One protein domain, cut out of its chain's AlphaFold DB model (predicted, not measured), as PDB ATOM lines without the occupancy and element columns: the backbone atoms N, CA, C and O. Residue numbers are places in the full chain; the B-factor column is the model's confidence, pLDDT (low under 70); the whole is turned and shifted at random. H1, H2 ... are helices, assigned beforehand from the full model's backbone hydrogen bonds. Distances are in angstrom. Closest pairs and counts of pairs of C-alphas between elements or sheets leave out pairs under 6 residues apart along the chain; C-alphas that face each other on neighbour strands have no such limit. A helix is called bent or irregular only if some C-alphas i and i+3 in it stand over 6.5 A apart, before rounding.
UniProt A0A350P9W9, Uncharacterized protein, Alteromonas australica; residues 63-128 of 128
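AT A GLANCE: This is residues 63 to 128 of the 128 residues of an uncharacterized protein of Alteromonas australica (UniProt A0A350P9W9). Three helices make the sides of an open triangle: the end of H1 meets the beginning of H2, a tight link turns from H2 into H3, and H3 comes back to the beginning of H1. Past that meeting H3 kinks and runs on, and residues 119 to 128 stick out as an arm. The printed part has 66 residues with three named helices in the order H1, H2, H3 and no named strand, and its class is all helix. It is only just extended, close to loose, with a radius of gyration of the C-alphas of 16.5 A and spans of 57 by 28 by 16 A.

IN THESE COORDINATES: H1, residues 63 to 78, begins with C-alpha 63 at (273.504, 207.324, 299.814) and is 22.3 A long from first to last C-alpha. H2, residues 82 to 97, is 23.1 A long and begins at C-alpha 82 (287.524, 233.439, 304.462). H3, residues 101 to 124, is 33.1 A long and ends at C-alpha 124 (254.608, 201.328, 312.734).

HOW THE PARTS SIT: H1, with a kink of 28 degrees near residue 72, touches H2 with residues 75 to 78 alone; the closest C-alphas, of Leu 78 and Gly 85, are 4.7 A apart. They run opposite ways at a steep tilt of 55 degrees. H2 and H3 are apart. H3 touches H1 with residues 111 to 115 alone, closest at the C-alphas of Asp 65 and Ser 114, 5.5 A, at a steep tilt of 58 degrees, opposite ways. H3 has a kink of 46 degrees near residue 116 and is irregular: C-alphas 115 and 118 are 7.0 A apart. Every O i to N i+4 pair is within hydrogen-bond range in H2, but 8 of 12 in H1 and 13 of 20 in H3.

THE WHOLE: The C-alphas farthest apart, of Glu 83 and Lys 128, are 57.4 A apart. The printed part has no cut, and both links are tight. The model's pLDDT is under 70 at residues 63 to 65 and 116 to 128.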
ATOM      1  N   TRP A  63     272.687 206.230 300.350       67.69
ATOM      2  CA  TRP A  63     273.504 207.324 299.814       67.69
ATOM      3  C   TRP A  63     272.682 208.608 299.605       67.69
ATOM      4  O   TRP A  63     273.194 209.715 299.737       67.69
ATOM      5  N   ARG A  64     271.380 208.460 299.324       65.19
ATOM      6  CA  ARG A  64     270.414 209.545 299.139       65.19
ATOM      7  C   ARG A  64     270.118 210.332 300.424       65.19
ATOM      8  O   ARG A  64     269.882 211.535 300.344       65.19
ATOM      9  N   ASP A  65     270.133 209.690 301.587       66.75
ATOM     10  CA  ASP A  65     269.867 210.343 302.878       66.75
ATOM     11  C   ASP A  65     271.097 211.129 303.356       66.75
ATOM     12  O   ASP A  65     270.990 212.221 303.924       66.75
ATOM     13  N   GLU A  66     272.286 210.593 303.083       74.75
ATOM     14  CA  GLU A  66     273.554 211.266 303.370       74.75
ATOM     15  C   GLU A  66     273.843 212.386 302.370       74.75
ATOM     16  O   GLU A  66     274.411 213.408 302.749       74.75
ATOM     17  N   PHE A  67     273.373 212.254 301.126       83.19
ATOM     18  CA  PHE A  67     273.553 213.262 300.084       83.19
ATOM     19  C   PHE A  67     273.024 214.640 300.497       83.19
ATOM     20  O   PHE A  67     273.751 215.625 300.393       83.19
ATOM     21  N   PHE A  68     271.790 214.731 301.009       84.75
ATOM     22  CA  PHE A  68     271.240 216.020 301.448       84.75
ATOM     23  C   PHE A  68     271.940 216.551 302.697       84.75
ATOM     24  O   PHE A  68     272.195 217.749 302.787       84.75
ATOM     25  N   SER A  69     272.307 215.668 303.628       82.44
ATOM     26  CA  SER A  69     273.069 216.049 304.821       82.44
ATOM     27  C   SER A  69     274.424 216.661 304.445       82.44
ATOM     28  O   SER A  69     274.801 217.703 304.978       82.44
ATOM     29  N   LEU A  70     275.118 216.069 303.468       86.94
ATOM     30  CA  LEU A  70     276.368 216.593 302.920       86.94
ATOM     31  C   LEU A  70     276.147 217.903 302.151       86.94
ATOM     32  O   LEU A  70     276.879 218.868 302.368       86.94
ATOM     33  N   LEU A  71     275.121 217.968 301.297       90.00
ATOM     34  CA  LEU A  71     274.792 219.157 300.506       90.00
ATOM     35  C   LEU A  71     274.521 220.378 301.396       90.00
ATOM     36  O   LEU A  71     275.029 221.463 301.118       90.00
ATOM     37  N   PHE A  72     273.770 220.202 302.488       88.50
ATOM     38  CA  PHE A  72     273.504 221.274 303.450       88.50
ATOM     39  C   PHE A  72     274.714 221.608 304.333       88.50
ATOM     40  O   PHE A  72     274.804 222.731 304.827       88.50
ATOM     41  N   ALA A  73     275.671 220.690 304.501       91.12
ATOM     42  CA  ALA A  73     276.889 220.951 305.265       91.12
ATOM     43  C   ALA A  73     277.903 221.834 304.515       91.12
ATOM     44  O   ALA A  73     278.600 222.627 305.147       91.12
ATOM     45  N   ILE A  74     277.967 221.744 303.183       94.19
ATOM     46  CA  ILE A  74     278.900 222.518 302.342       94.19
ATOM     47  C   ILE A  74     278.866 224.032 302.632       94.19
ATOM     48  O   ILE A  74     279.927 224.585 302.934       94.19
ATOM     49  N   PRO A  75     277.709 224.730 302.601       94.19
ATOM     50  CA  PRO A  75     277.676 226.164 302.884       94.19
ATOM     51  C   PRO A  75     278.086 226.498 304.325       94.19
ATOM     52  O   PRO A  75     278.686 227.547 304.554       94.19
ATOM     53  N   MET A  76     277.839 225.602 305.290       93.62
ATOM     54  CA  MET A  76     278.287 225.805 306.673       93.62
ATOM     55  C   MET A  76     279.812 225.771 306.785       93.62
ATOM     56  O   MET A  76     280.383 226.576 307.509       93.62
ATOM     57  N   VAL A  77     280.475 224.859 306.069       95.25
ATOM     58  CA  VAL A  77     281.944 224.777 306.054       95.25
ATOM     59  C   VAL A  77     282.541 225.965 305.299       95.25
ATOM     60  O   VAL A  77     283.465 226.606 305.799       95.25
ATOM     61  N   LEU A  78     281.981 226.314 304.134       93.50
ATOM     62  CA  LEU A  78     282.458 227.431 303.309       93.50
ATOM     63  C   LEU A  78     282.365 228.791 304.010       93.50
ATOM     64  O   LEU A  78     283.198 229.659 303.747       93.50
ATOM     65  N   ALA A  79     281.429 228.966 304.946       92.88
ATOM     66  CA  ALA A  79     281.339 230.179 305.757       92.88
ATOM     67  C   ALA A  79     282.620 230.466 306.572       92.88
ATOM     68  O   ALA A  79     282.886 231.621 306.908       92.88
ATOM     69  N   PHE A  80     283.437 229.443 306.849       94.44
ATOM     70  CA  PHE A  80     284.718 229.573 307.553       94.44
ATOM     71  C   PHE A  80     285.933 229.691 306.614       94.44
ATOM     72  O   PHE A  80     287.048 229.914 307.084       94.44
ATOM     73  N   CYS A  81     285.753 229.603 305.293       94.44
ATOM     74  CA  CYS A  81     286.835 229.637 304.298       94.44
ATOM     75  C   CYS A  81     287.232 231.064 303.855       94.44
ATOM     76  O   CYS A  81     287.597 231.288 302.701       94.44
ATOM     77  N   GLY A  82     287.171 232.045 304.760       93.25
ATOM     78  CA  GLY A  82     287.524 233.439 304.462       93.25
ATOM     79  C   GLY A  82     286.441 234.200 303.687       93.25
ATOM     80  O   GLY A  82     285.260 233.880 303.790       93.25
ATOM     81  N   GLU A  83     286.827 235.267 302.977       94.75
ATOM     82  CA  GLU A  83     285.879 236.154 302.274       94.75
ATOM     83  C   GLU A  83     285.255 235.480 301.049       94.75
ATOM     84  O   GLU A  83     284.038 235.447 300.918       94.75
ATOM     85  N   TRP A  84     286.079 234.838 300.220       95.81
ATOM     86  CA  TRP A  84     285.629 234.125 299.023       95.81
ATOM     87  C   TRP A  84     284.592 233.032 299.333       95.81
ATOM     88  O   TRP A  84     283.588 232.904 298.635       95.81
ATOM     89  N   GLY A  85     284.796 232.266 300.412       95.56
ATOM     90  CA  GLY A  85     283.842 231.236 300.827       95.56
ATOM     91  C   GLY A  85     282.497 231.827 301.248       95.56
ATOM     92  O   GLY A  85     281.446 231.324 300.853       95.56
ATOM     93  N   ARG A  86     282.522 232.943 301.987       96.06
ATOM     94  CA  ARG A  86     281.311 233.676 302.377       96.06
ATOM     95  C   ARG A  86     280.592 234.255 301.157       96.06
ATOM     96  O   ARG A  86     279.380 234.087 301.057       96.06
ATOM     97  N   GLU A  87     281.315 234.848 300.211       97.25
ATOM     98  CA  GLU A  87     280.754 235.410 298.973       97.25
ATOM     99  C   GLU A  87     280.032 234.354 298.120       97.25
ATOM    100  O   GLU A  87     278.915 234.593 297.657       97.25
ATOM    101  N   ILE A  88     280.612 233.155 297.979       96.38
ATOM    102  CA  ILE A  88     279.963 232.031 297.283       96.38
ATOM    103  C   ILE A  88     278.660 231.634 297.972       96.38
ATOM    104  O   ILE A  88     277.645 231.433 297.304       96.38
ATOM    105  N   VAL A  89     278.679 231.513 299.300       96.88
ATOM    106  CA  VAL A  89     277.496 231.118 300.070       96.88
ATOM    107  C   VAL A  89     276.391 232.167 299.933       96.88
ATOM    108  O   VAL A  89     275.248 231.802 299.655       96.88
ATOM    109  N   PHE A  90     276.721 233.456 300.051       96.19
ATOM    110  CA  PHE A  90     275.758 234.545 299.863       96.19
ATOM    111  C   PHE A  90     275.169 234.563 298.452       96.19
ATOM    112  O   PHE A  90     273.946 234.540 298.314       96.19
ATOM    113  N   SER A  91     276.014 234.519 297.420       96.56
ATOM    114  CA  SER A  91     275.570 234.517 296.017       96.56
ATOM    115  C   SER A  91     274.695 233.300 295.703       96.56
ATOM    116  O   SER A  91     273.690 233.396 294.998       96.56
ATOM    117  N   GLY A  92     275.042 232.139 296.268       95.38
ATOM    118  CA  GLY A  92     274.246 230.922 296.146       95.38
ATOM    119  C   GLY A  92     272.863 231.068 296.780       95.38
ATOM    120  O   GLY A  92     271.861 230.753 296.141       95.38
ATOM    121  N   PHE A  93     272.777 231.580 298.012       95.62
ATOM    122  CA  PHE A  93     271.486 231.802 298.668       95.62
ATOM    123  C   PHE A  93     270.636 232.873 297.977       95.62
ATOM    124  O   PHE A  93     269.420 232.706 297.904       95.62
ATOM    125  N   GLU A  94     271.247 233.920 297.424       96.88
ATOM    126  CA  GLU A  94     270.543 234.924 296.620       96.88
ATOM    127  C   GLU A  94     269.915 234.298 295.365       96.88
ATOM    128  O   GLU A  94     268.732 234.506 295.092       96.88
ATOM    129  N   ALA A  95     270.654 233.446 294.647       94.75
ATOM    130  CA  ALA A  95     270.104 232.703 293.516       94.75
ATOM    131  C   ALA A  95     268.967 231.753 293.946       94.75
ATOM    132  O   ALA A  95     267.939 231.659 293.272       94.75
ATOM    133  N   LEU A  96     269.114 231.081 295.094       93.75
ATOM    134  CA  LEU A  96     268.086 230.187 295.641       93.75
ATOM    135  C   LEU A  96     266.803 230.938 296.044       93.75
ATOM    136  O   LEU A  96     265.708 230.400 295.881       93.75
ATOM    137  N   GLN A  97     266.902 232.184 296.517       94.50
ATOM    138  CA  GLN A  97     265.729 233.016 296.817       94.50
ATOM    139  C   GLN A  97     264.895 233.337 295.572       94.50
ATOM    140  O   GLN A  97     263.679 233.496 295.674       94.50
ATOM    141  N   GLN A  98     265.522 233.390 294.396       95.94
ATOM    142  CA  GLN A  98     264.845 233.667 293.126       95.94
ATOM    143  C   GLN A  98     264.162 232.431 292.519       95.94
ATOM    144  O   GLN A  98     263.519 232.528 291.470       95.94
ATOM    145  N   MET A  99     264.272 231.257 293.153       95.94
ATOM    146  CA  MET A  99     263.634 230.045 292.645       95.94
ATOM    147  C   MET A  99     262.103 230.194 292.595       95.94
ATOM    148  O   MET A  99     261.500 230.650 293.567       95.94
ATOM    149  N   PRO A 100     261.431 229.727 291.525       96.69
ATOM    150  CA  PRO A 100     259.973 229.702 291.463       96.69
ATOM    151  C   PRO A 100     259.340 228.871 292.590       96.69
ATOM    152  O   PRO A 100     259.846 227.806 292.952       96.69
ATOM    153  N   GLN A 101     258.169 229.295 293.075       94.38
ATOM    154  CA  GLN A 101     257.495 228.667 294.222       94.38
ATOM    155  C   GLN A 101     257.253 227.157 294.052       94.38
ATOM    156  O   GLN A 101     257.454 226.383 294.987       94.38
ATOM    157  N   TRP A 102     256.849 226.716 292.856       94.50
ATOM    158  CA  TRP A 102     256.594 225.297 292.579       94.50
ATOM    159  C   TRP A 102     257.851 224.433 292.774       94.50
ATOM    160  O   TRP A 102     257.754 223.297 293.246       94.50
ATOM    161  N   TYR A 103     259.029 224.980 292.456       96.31
ATOM    162  CA  TYR A 103     260.301 224.279 292.581       96.31
ATOM    163  C   TYR A 103     260.721 224.190 294.048       96.31
ATOM    164  O   TYR A 103     261.070 223.107 294.513       96.31
ATOM    165  N   GLN A 104     260.591 225.288 294.803       92.81
ATOM    166  CA  GLN A 104     260.895 225.318 296.240       92.81
ATOM    167  C   GLN A 104     260.076 224.276 297.016       92.81
ATOM    168  O   GLN A 104     260.621 223.503 297.806       92.81
ATOM    169  N   VAL A 105     258.767 224.211 296.745       92.81
ATOM    170  CA  VAL A 105     257.856 223.252 297.388       92.81
ATOM    171  C   VAL A 105     258.207 221.810 297.010       92.81
ATOM    172  O   VAL A 105     258.267 220.943 297.883       92.81
ATOM    173  N   SER A 106     258.491 221.547 295.731       93.56
ATOM    174  CA  SER A 106     258.862 220.203 295.258       93.56
ATOM    175  C   SER A 106     260.188 219.728 295.858       93.56
ATOM    176  O   SER A 106     260.300 218.577 296.284       93.56
ATOM    177  N   LEU A 107     261.178 220.620 295.948       90.25
ATOM    178  CA  LEU A 107     262.472 220.334 296.561       90.25
ATOM    179  C   LEU A 107     262.329 220.064 298.067       90.25
ATOM    180  O   LEU A 107     262.875 219.082 298.566       90.25
ATOM    181  N   GLY A 108     261.541 220.874 298.781       88.75
ATOM    182  CA  GLY A 108     261.248 220.654 300.200       88.75
ATOM    183  C   GLY A 108     260.573 219.304 300.466       88.75
ATOM    184  O   GLY A 108     260.971 218.585 301.384       88.75
ATOM    185  N   ALA A 109     259.613 218.909 299.623       88.81
ATOM    186  CA  ALA A 109     258.968 217.598 299.704       88.81
ATOM    187  C   ALA A 109     259.948 216.442 299.430       88.81
ATOM    188  O   ALA A 109     259.920 215.430 300.135       88.81
ATOM    189  N   LEU A 110     260.850 216.597 298.452       87.00
ATOM    190  CA  LEU A 110     261.893 215.614 298.151       87.00
ATOM    191  C   LEU A 110     262.815 215.398 299.359       87.00
ATOM    192  O   LEU A 110     263.022 214.252 299.764       87.00
ATOM    193  N   VAL A 111     263.311 216.480 299.966       85.62
ATOM    194  CA  VAL A 111     264.182 216.428 301.152       85.62
ATOM    195  C   VAL A 111     263.447 215.810 302.343       85.62
ATOM    196  O   VAL A 111     263.979 214.908 302.991       85.62
ATOM    197  N   ALA A 112     262.203 216.224 302.600       83.38
ATOM    198  CA  ALA A 112     261.383 215.664 303.674       83.38
ATOM    199  C   ALA A 112     261.133 214.157 303.489       83.38
ATOM    200  O   ALA A 112     261.171 213.405 304.463       83.38
ATOM    201  N   SER A 113     260.932 213.701 302.247       81.12
ATOM    202  CA  SER A 113     260.773 212.274 301.940       81.12
ATOM    203  C   SER A 113     262.053 211.475 302.192       81.12
ATOM    204  O   SER A 113     261.979 210.354 302.683       81.12
ATOM    205  N   SER A 114     263.223 212.054 301.911       74.75
ATOM    206  CA  SER A 114     264.514 211.402 302.140       74.75
ATOM    207  C   SER A 114     264.860 211.327 303.628       74.75
ATOM    208  O   SER A 114     265.247 210.276 304.123       74.75
ATOM    209  N   VAL A 115     264.633 212.394 304.394       70.31
ATOM    210  CA  VAL A 115     264.963 212.404 305.832       70.31
ATOM    211  C   VAL A 115     263.887 211.699 306.688       70.31
ATOM    212  O   VAL A 115     264.191 211.134 307.740       70.31
ATOM    213  N   GLY A 116     262.623 211.676 306.248       61.53
ATOM    214  CA  GLY A 116     261.470 211.229 307.046       61.53
ATOM    215  C   GLY A 116     261.249 209.712 307.177       61.53
ATOM    216  O   GLY A 116     260.538 209.278 308.089       61.53
ATOM    217  N   ILE A 117     261.854 208.872 306.328       52.56
ATOM    218  CA  ILE A 117     261.548 207.421 306.281       52.56
ATOM    219  C   ILE A 117     262.073 206.651 307.513       52.56
ATOM    220  O   ILE A 117     261.507 205.621 307.894       52.56
ATOM    221  N   ARG A 118     263.093 207.168 308.211       55.44
ATOM    222  CA  ARG A 118     263.704 206.489 309.373       55.44
ATOM    223  C   ARG A 118     262.873 206.590 310.663       55.44
ATOM    224  O   ARG A 118     263.001 205.740 311.542       55.44
ATOM    225  N   GLY A 119     262.005 207.601 310.786       52.47
ATOM    226  CA  GLY A 119     261.172 207.810 311.980       52.47
ATOM    227  C   GLY A 119     259.876 206.994 311.983       52.47
ATOM    228  O   GLY A 119     259.470 206.472 313.019       52.47
ATOM    229  N   ILE A 120     259.233 206.839 310.823       51.12
ATOM    230  CA  ILE A 120     257.888 206.244 310.729       51.12
ATOM    231  C   ILE A 120     257.937 204.712 310.789       51.12
ATOM    232  O   ILE A 120     257.095 204.090 311.440       51.12
ATOM    233  N   THR A 121     258.955 204.088 310.197       52.31
ATOM    234  CA  THR A 121     259.132 202.625 310.228       52.31
ATOM    235  C   THR A 121     259.376 202.091 311.643       52.31
ATOM    236  O   THR A 121     258.880 201.020 311.987       52.31
ATOM    237  N   LYS A 122     260.032 202.872 312.515       52.22
ATOM    238  CA  LYS A 122     260.295 202.499 313.917       52.22
ATOM    239  C   LYS A 122     259.044 202.533 314.809       52.22
ATOM    240  O   LYS A 122     258.998 201.830 315.817       52.22
ATOM    241  N   PHE A 123     258.022 203.307 314.437       54.66
ATOM    242  CA  PHE A 123     256.760 203.402 315.184       54.66
ATOM    243  C   PHE A 123     255.640 202.511 314.627       54.66
ATOM    244  O   PHE A 123     254.771 202.094 315.390       54.66
ATOM    245  N   TYR A 124     255.668 202.150 313.339       54.84
ATOM    246  CA  TYR A 124     254.608 201.328 312.734       54.84
ATOM    247  C   TYR A 124     254.713 199.816 313.028       54.84
ATOM    248  O   TYR A 124     253.739 199.095 312.834       54.84
ATOM    249  N   GLY A 125     255.853 199.338 313.547       51.03
ATOM    250  CA  GLY A 125     256.068 197.931 313.927       51.03
ATOM    251  C   GLY A 125     255.540 197.526 315.313       51.03
ATOM    252  O   GLY A 125     255.581 196.351 315.658       51.03
ATOM    253  N   LYS A 126     255.026 198.470 316.115       47.72
ATOM    254  CA  LYS A 126     254.344 198.185 317.392       47.72
ATOM    255  C   LYS A 126     252.833 198.381 317.251       47.72
ATOM    256  O   LYS A 126     252.236 199.210 317.934       47.72
ATOM    257  N   LYS A 127     252.196 197.617 316.363       38.50
ATOM    258  CA  LYS A 127     250.775 197.298 316.552       38.50
ATOM    259  C   LYS A 127     250.702 196.015 317.379       38.50
ATOM    260  O   LYS A 127     251.421 195.067 317.088       38.50
ATOM    261  N   LYS A 128     249.932 196.118 318.464       41.06
ATOM    262  CA  LYS A 128     249.643 195.087 319.467       41.06
ATOM    263  C   LYS A 128     249.293 193.740 318.852       41.06
ATOM    264  O   LYS A 128     248.616 193.758 317.801       41.06
TER     265      LYS A 128